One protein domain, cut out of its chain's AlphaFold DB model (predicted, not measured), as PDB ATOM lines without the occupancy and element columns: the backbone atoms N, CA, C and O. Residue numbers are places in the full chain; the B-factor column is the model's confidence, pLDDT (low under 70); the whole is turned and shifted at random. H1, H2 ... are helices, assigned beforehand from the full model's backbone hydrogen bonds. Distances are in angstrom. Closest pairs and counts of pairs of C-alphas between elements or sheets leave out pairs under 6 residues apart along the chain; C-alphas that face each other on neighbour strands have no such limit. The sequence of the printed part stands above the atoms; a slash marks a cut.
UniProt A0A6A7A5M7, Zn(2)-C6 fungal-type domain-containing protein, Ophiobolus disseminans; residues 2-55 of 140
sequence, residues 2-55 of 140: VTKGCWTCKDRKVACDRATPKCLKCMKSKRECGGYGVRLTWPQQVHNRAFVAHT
ATOM      1  N   VAL A   2      20.893 -17.346  -1.668       54.75
ATOM      2  CA  VAL A   2      22.099 -16.801  -1.007       54.75
ATOM      3  C   VAL A   2      22.446 -17.659   0.208       54.75
ATOM      4  O   VAL A   2      21.740 -17.687   1.215       54.75
ATOM      5  N   THR A   3      23.540 -18.405   0.112       60.75
ATOM      6  CA  THR A   3      23.980 -19.335   1.149       60.75
ATOM      7  C   THR A   3      24.628 -18.594   2.327       60.75
ATOM      8  O   THR A   3      25.742 -18.091   2.195       60.75
ATOM      9  N   LYS A   4      23.964 -18.567   3.495       77.19
ATOM     10  CA  LYS A   4      24.463 -18.010   4.773       77.19
ATOM     11  C   LYS A   4      25.679 -18.795   5.321       77.19
ATOM     12  O   LYS A   4      25.530 -19.663   6.171       77.19
ATOM     13  N   GLY A   5      26.876 -18.577   4.774       87.56
ATOM     14  CA  GLY A   5      28.144 -19.126   5.290       87.56
ATOM     15  C   GLY A   5      28.759 -18.259   6.397       87.56
ATOM     16  O   GLY A   5      28.344 -17.117   6.576       87.56
ATOM     17  N   CYS A   6      29.749 -18.780   7.132       91.00
ATOM     18  CA  CYS A   6      30.462 -17.977   8.131       91.00
ATOM     19  C   CYS A   6      31.294 -16.862   7.481       91.00
ATOM     20  O   CYS A   6      31.724 -16.992   6.328       91.00
ATOM     21  N   TRP A   7      31.578 -15.798   8.236       88.81
ATOM     22  CA  TRP A   7      32.332 -14.640   7.737       88.81
ATOM     23  C   TRP A   7      33.714 -15.013   7.200       88.81
ATOM     24  O   TRP A   7      34.058 -14.641   6.083       88.81
ATOM     25  N   THR A   8      34.449 -15.872   7.911       91.31
ATOM     26  CA  THR A   8      35.779 -16.325   7.480       91.31
ATOM     27  C   THR A   8      35.742 -17.059   6.137       91.31
ATOM     28  O   THR A   8      36.640 -16.892   5.315       91.31
ATOM     29  N   CYS A   9      34.722 -17.885   5.877       91.69
ATOM     30  CA  CYS A   9      34.589 -18.557   4.582       91.69
ATOM     31  C   CYS A   9      34.124 -17.603   3.482       91.69
ATOM     32  O   CYS A   9      34.547 -17.761   2.337       91.69
ATOM     33  N   LYS A  10      33.294 -16.610   3.829       89.44
ATOM     34  CA  LYS A  10      32.819 -15.584   2.897       89.44
ATOM     35  C   LYS A  10      33.972 -14.702   2.413       89.44
ATOM     36  O   LYS A  10      34.134 -14.553   1.205       89.44
ATOM     37  N   ASP A  11      34.827 -14.238   3.322       88.44
ATOM     38  CA  ASP A  11      36.019 -13.441   2.994       88.44
ATOM     39  C   ASP A  11      37.014 -14.238   2.139       88.44
ATOM     40  O   ASP A  11      37.622 -13.721   1.205       88.44
ATOM     41  N   ARG A  12      37.123 -15.543   2.409       90.62
ATOM     42  CA  ARG A  12      37.959 -16.468   1.634       90.62
ATOM     43  C   ARG A  12      37.332 -16.935   0.321       90.62
ATOM     44  O   ARG A  12      38.004 -17.648  -0.418       90.62
ATOM     45  N   LYS A  13      36.069 -16.591   0.045       89.12
ATOM     46  CA  LYS A  13      35.298 -17.052  -1.125       89.12
ATOM     47  C   LYS A  13      35.288 -18.584  -1.285       89.12
ATOM     48  O   LYS A  13      35.366 -19.100  -2.395       89.12
ATOM     49  N   VAL A  14      35.187 -19.321  -0.175       90.50
ATOM     50  CA  VAL A  14      35.103 -20.795  -0.171       90.50
ATOM     51  C   VAL A  14      33.736 -21.276   0.309       90.50
ATOM     52  O   VAL A  14      33.120 -20.665   1.185       90.50
ATOM     53  N   ALA A  15      33.275 -22.412  -0.220       89.19
ATOM     54  CA  ALA A  15      32.040 -23.048   0.237       89.19
ATOM     55  C   ALA A  15      32.141 -23.426   1.725       89.19
ATOM     56  O   ALA A  15      33.098 -24.089   2.138       89.19
ATOM     57  N   CYS A  16      31.168 -22.975   2.520       91.94
ATOM     58  CA  CYS A  16      31.116 -23.170   3.965       91.94
ATOM     59  C   CYS A  16      30.230 -24.369   4.328       91.94
ATOM     60  O   CYS A  16      29.058 -24.386   3.961       91.94
ATOM     61  N   ASP A  17      30.767 -25.299   5.122       91.12
ATOM     62  CA  ASP A  17      30.077 -26.528   5.552       91.12
ATOM     63  C   ASP A  17      29.089 -26.309   6.723       91.12
ATOM     64  O   ASP A  17      28.464 -27.251   7.190       91.12
ATOM     65  N   ARG A  18      28.978 -25.075   7.241       88.62
ATOM     66  CA  ARG A  18      28.043 -24.620   8.301       88.62
ATOM     67  C   ARG A  18      27.957 -25.442   9.597       88.62
ATOM     68  O   ARG A  18      27.025 -25.250  10.368       88.62
ATOM     69  N   ALA A  19      28.935 -26.293   9.887       88.38
ATOM     70  CA  ALA A  19      28.986 -27.000  11.164       88.38
ATOM     71  C   ALA A  19      29.008 -26.019  12.360       88.38
ATOM     72  O   ALA A  19      29.696 -24.989  12.328       88.38
ATOM     73  N   THR A  20      28.254 -26.349  13.409       84.69
ATOM     74  CA  THR A  20      28.214 -25.644  14.700       84.69
ATOM     75  C   THR A  20      29.060 -26.411  15.721       84.69
ATOM     76  O   THR A  20      28.947 -27.634  15.762       84.69
ATOM     77  N   PRO A  21      29.899 -25.761  16.552       85.62
ATOM     78  CA  PRO A  21      30.044 -24.311  16.762       85.62
ATOM     79  C   PRO A  21      30.981 -23.601  15.765       85.62
ATOM     80  O   PRO A  21      30.891 -22.386  15.596       85.62
ATOM     81  N   LYS A  22      31.874 -24.332  15.083       90.56
ATOM     82  CA  LYS A  22      32.814 -23.784  14.088       90.56
ATOM     83  C   LYS A  22      32.756 -24.594  12.795       90.56
ATOM     84  O   LYS A  22      32.646 -25.815  12.820       90.56
ATOM     85  N   CYS A  23      32.898 -23.907  11.662       92.75
ATOM     86  CA  CYS A  23      32.865 -24.550  10.353       92.75
ATOM     87  C   CYS A  23      34.045 -25.529  10.170       92.75
ATOM     88  O   CYS A  23      35.176 -25.209  10.547       92.75
ATOM     89  N   LEU A  24      33.821 -26.694   9.545       92.75
ATOM     90  CA  LEU A  24      34.870 -27.714   9.361       92.75
ATOM     91  C   LEU A  24      36.071 -27.176   8.574       92.75
ATOM     92  O   LEU A  24      37.216 -27.445   8.930       92.75
ATOM     93  N   LYS A  25      35.834 -26.355   7.547       93.06
ATOM     94  CA  LYS A  25      36.906 -25.680   6.796       93.06
ATOM     95  C   LYS A  25      37.760 -24.757   7.655       93.06
ATOM     96  O   LYS A  25      38.979 -24.743   7.510       93.06
ATOM     97  N   CYS A  26      37.122 -24.010   8.550       93.69
ATOM     98  CA  CYS A  26      37.761 -23.091   9.482       93.69
ATOM     99  C   CYS A  26      38.666 -23.883  10.427       93.69
ATOM    100  O   CYS A  26      39.851 -23.572  10.549       93.69
ATOM    101  N   MET A  27      38.123 -24.975  10.977       93.44
ATOM    102  CA  MET A  27      38.808 -25.894  11.882       93.44
ATOM    103  C   MET A  27      40.007 -26.581  11.213       93.44
ATOM    104  O   MET A  27      41.113 -26.521  11.742       93.44
ATOM    105  N   LYS A  28      39.832 -27.133  10.004       93.50
ATOM    106  CA  LYS A  28      40.927 -27.731   9.216       93.50
ATOM    107  C   LYS A  28      42.014 -26.715   8.871       93.50
ATOM    108  O   LYS A  28      43.192 -27.040   8.912       93.50
ATOM    109  N   SER A  29      41.630 -25.475   8.565       91.81
ATOM    110  CA  SER A  29      42.589 -24.400   8.287       91.81
ATOM    111  C   SER A  29      43.227 -23.781   9.536       91.81
ATOM    112  O   SER A  29      43.999 -22.839   9.380       91.81
ATOM    113  N   LYS A  30      42.897 -24.263  10.748       92.00
ATOM    114  CA  LYS A  30      43.321 -23.693  12.042       92.00
ATOM    115  C   LYS A  30      43.080 -22.177  12.148       92.00
ATOM    116  O   LYS A  30      43.902 -21.446  12.688       92.00
ATOM    117  N   ARG A  31      41.955 -21.693  11.611       89.44
ATOM    118  CA  ARG A  31      41.560 -20.275  11.671       89.44
ATOM    119  C   ARG A  31      40.369 -20.077  12.590       89.44
ATOM    120  O   ARG A  31      39.504 -20.948  12.703       89.44
ATOM    121  N   GLU A  32      40.283 -18.888  13.173       91.38
ATOM    122  CA  GLU A  32      39.102 -18.473  13.915       91.38
ATOM    123  C   GLU A  32      37.898 -18.329  12.980       91.38
ATOM    124  O   GLU A  32      37.948 -17.723  11.903       91.38
ATOM    125  N   CYS A  33      36.796 -18.963  13.376       92.19
ATOM    126  CA  CYS A  33      35.537 -18.890  12.656       92.19
ATOM    127  C   CYS A  33      34.811 -17.631  13.124       92.19
ATOM    128  O   CYS A  33      34.371 -17.590  14.267       92.19
ATOM    129  N   GLY A  34      34.623 -16.650  12.240       87.88
ATOM    130  CA  GLY A  34      33.918 -15.397  12.544       87.88
ATOM    131  C   GLY A  34      32.419 -15.561  12.820       87.88
ATOM    132  O   GLY A  34      31.704 -14.574  12.913       87.88
ATOM    133  N   GLY A  35      31.930 -16.800  12.926       88.94
ATOM    134  CA  GLY A  35      30.536 -17.111  13.215       88.94
ATOM    135  C   GLY A  35      29.598 -16.915  12.027       88.94
ATOM    136  O   GLY A  35      30.014 -16.611  10.905       88.94
ATOM    137  N   TYR A  36      28.314 -17.133  12.299       85.69
ATOM    138  CA  TYR A  36      27.211 -17.039  11.349       85.69
ATOM    139  C   TYR A  36      26.282 -15.924  11.846       85.69
ATOM    140  O   TYR A  36      25.641 -16.079  12.878       85.69
ATOM    141  N   GLY A  37      26.243 -14.774  11.175       78.31
ATOM    142  CA  GLY A  37      25.471 -13.619  11.648       78.31
ATOM    143  C   GLY A  37      25.471 -12.471  10.649       78.31
ATOM    144  O   GLY A  37      25.971 -12.638   9.541       78.31
ATOM    145  N   VAL A  38      24.919 -11.320  11.039       76.56
ATOM    146  CA  VAL A  38      24.954 -10.059  10.277       76.56
ATOM    147  C   VAL A  38      26.114  -9.205  10.801       76.56
ATOM    148  O   VAL A  38      26.301  -9.106  12.009       76.56
ATOM    149  N   ARG A  39      26.919  -8.607   9.913       75.69
ATOM    150  CA  ARG A  39      28.061  -7.765  10.293       75.69
ATOM    151  C   ARG A  39      27.615  -6.317  10.249       75.69
ATOM    152  O   ARG A  39      27.415  -5.789   9.158       75.69
ATOM    153  N   LEU A  40      27.458  -5.711  11.424       76.69
ATOM    154  CA  LEU A  40      27.119  -4.301  11.530       76.69
ATOM    155  C   LEU A  40      28.353  -3.421  11.285       76.69
ATOM    156  O   LEU A  40      29.393  -3.638  11.899       76.69
ATOM    157  N   THR A  41      28.254  -2.458  10.366       70.62
ATOM    158  CA  THR A  41      29.284  -1.436  10.109       70.62
ATOM    159  C   THR A  41      28.644  -0.059  10.076       70.62
ATOM    160  O   THR A  41      27.674   0.136   9.342       70.62
ATOM    161  N   TRP A  42      29.207   0.896  10.813       71.56
ATOM    162  CA  TRP A  42      28.803   2.295  10.715       71.56
ATOM    163  C   TRP A  42      29.330   2.899   9.405       71.56
ATOM    164  O   TRP A  42      30.513   2.727   9.100       71.56
ATOM    165  N   PRO A  43      28.480   3.558   8.597       62.09
ATOM    166  CA  PRO A  43      28.920   4.184   7.360       62.09
ATOM    167  C   PRO A  43      29.832   5.370   7.689       62.09
ATOM    168  O   PRO A  43      29.389   6.393   8.201       62.09
ATOM    169  N   GLN A  44      31.122   5.229   7.398       57.91
ATOM    170  CA  GLN A  44      32.065   6.341   7.447       57.91
ATOM    171  C   GLN A  44      31.942   7.128   6.133       57.91
ATOM    172  O   GLN A  44      31.949   6.519   5.060       57.91
ATOM    173  N   GLN A  45      31.830   8.462   6.212       56.78
ATOM    174  CA  GLN A  45      31.478   9.375   5.102       56.78
ATOM    175  C   GLN A  45      32.304   9.218   3.808       56.78
ATOM    176  O   GLN A  45      31.896   9.696   2.756       56.78
ATOM    177  N   VAL A  46      33.454   8.549   3.865       57.44
ATOM    178  CA  VAL A  46      34.424   8.434   2.767       57.44
ATOM    179  C   VAL A  46      34.374   7.113   1.996       57.44
ATOM    180  O   VAL A  46      34.986   7.010   0.931       57.44
ATOM    181  N   HIS A  47      33.639   6.098   2.457       49.78
ATOM    182  CA  HIS A  47      33.596   4.813   1.758       49.78
ATOM    183  C   HIS A  47      32.164   4.308   1.566       49.78
ATOM    184  O   HIS A  47      31.533   3.814   2.495       49.78
ATOM    185  N   ASN A  48      31.710   4.336   0.304       52.62
ATOM    186  CA  ASN A  48      30.488   3.708  -0.225       52.62
ATOM    187  C   ASN A  48      30.533   2.169  -0.160       52.62
ATOM    188  O   ASN A  48      30.257   1.467  -1.130       52.62
ATOM    189  N   ARG A  49      30.903   1.609   0.988       53.91
ATOM    190  CA  ARG A  49      30.737   0.186   1.287       53.91
ATOM    191  C   ARG A  49      29.718   0.068   2.410       53.91
ATOM    192  O   ARG A  49      29.992  -0.495   3.464       53.91
ATOM    193  N   ALA A  50      28.554   0.673   2.183       51.25
ATOM    194  CA  ALA A  50      27.400   0.477   3.032       51.25
ATOM    195  C   ALA A  50      27.026  -1.012   3.017       51.25
ATOM    196  O   ALA A  50      26.930  -1.643   1.966       51.25
ATOM    197  N   PHE A  51      26.892  -1.562   4.217       51.88
ATOM    198  CA  PHE A  51      26.059  -2.695   4.587       51.88
ATOM    199  C   PHE A  51      25.483  -3.552   3.440       51.88
ATOM    200  O   PHE A  51      24.355  -3.353   2.997       51.88
ATOM    201  N   VAL A  52      26.192  -4.612   3.033       51.69
ATOM    202  CA  VAL A  52      25.548  -5.721   2.306       51.69
ATOM    203  C   VAL A  52      24.912  -6.656   3.332       51.69
ATOM    204  O   VAL A  52      25.357  -7.785   3.571       51.69
ATOM    205  N   ALA A  53      23.855  -6.162   3.974       48.62
ATOM    206  CA  ALA A  53      22.836  -7.039   4.504       48.62
ATOM    207  C   ALA A  53      22.174  -7.648   3.273       48.62
ATOM    208  O   ALA A  53      21.330  -7.029   2.642       48.62
ATOM    209  N   HIS A  54      22.525  -8.887   2.935       48.31
ATOM    210  CA  HIS A  54      21.540  -9.737   2.279       48.31
ATOM    211  C   HIS A  54      20.521 -10.143   3.354       48.31
ATOM    212  O   HIS A  54      20.408 -11.315   3.720       48.31
ATOM    213  N   THR A  55      19.822  -9.161   3.925       44.28
ATOM    214  CA  THR A  55      18.424  -9.383   4.247       44.28
ATOM    215  C   THR A  55      17.781  -9.752   2.911       44.28
ATOM    216  O   THR A  55      18.107  -9.131   1.893       44.28
TER     217      THR A  55
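This is residues 2 to 55 of the 140 residues of the protein "Zn(2)-C6 fungal-type domain-containing protein" of Ophiobolus disseminans (UniProt A0A6A7A5M7). The domain has little regular structure: a small head of loops holds two short helices, H1 and H2, and a long arm without a named element goes out from it and folds back, with Gln 45 near its far end. The arm makes much of the length. The printed part has 54 residues, with H1 then H2 and no named strand; the class is all helix, with only 10 residues in named elements. It is loose, with a radius of gyration of the C-alphas of 12.7 A, and elongated, spanning 38 by 22 by 18 A.

H1, residues 7 to 11, and H2, residues 24 to 28, only just touch, with 3 pairs of C-alphas within 8 A. Their closest C-alphas, those of Thr 8 and Cys 26, are 7.3 A apart. In both helices every O i to N i+4 pair is within hydrogen-bond range.

H1 begins with C-alpha 7 at (32.332, -14.640, 7.737) and is 6.1 A long from first to last C-alpha. H2, also 6.1 A, ends with C-alpha 28 at (40.927, -27.731, 9.216).

The C-alphas farthest apart, those of Lys 28 and Gln 45, are 38.5 A apart. The printed part has no cut. The link from H1 to H2 is long, with 12 residues. Confidence is under 70 at residues 2 to 3 and 43 to 55.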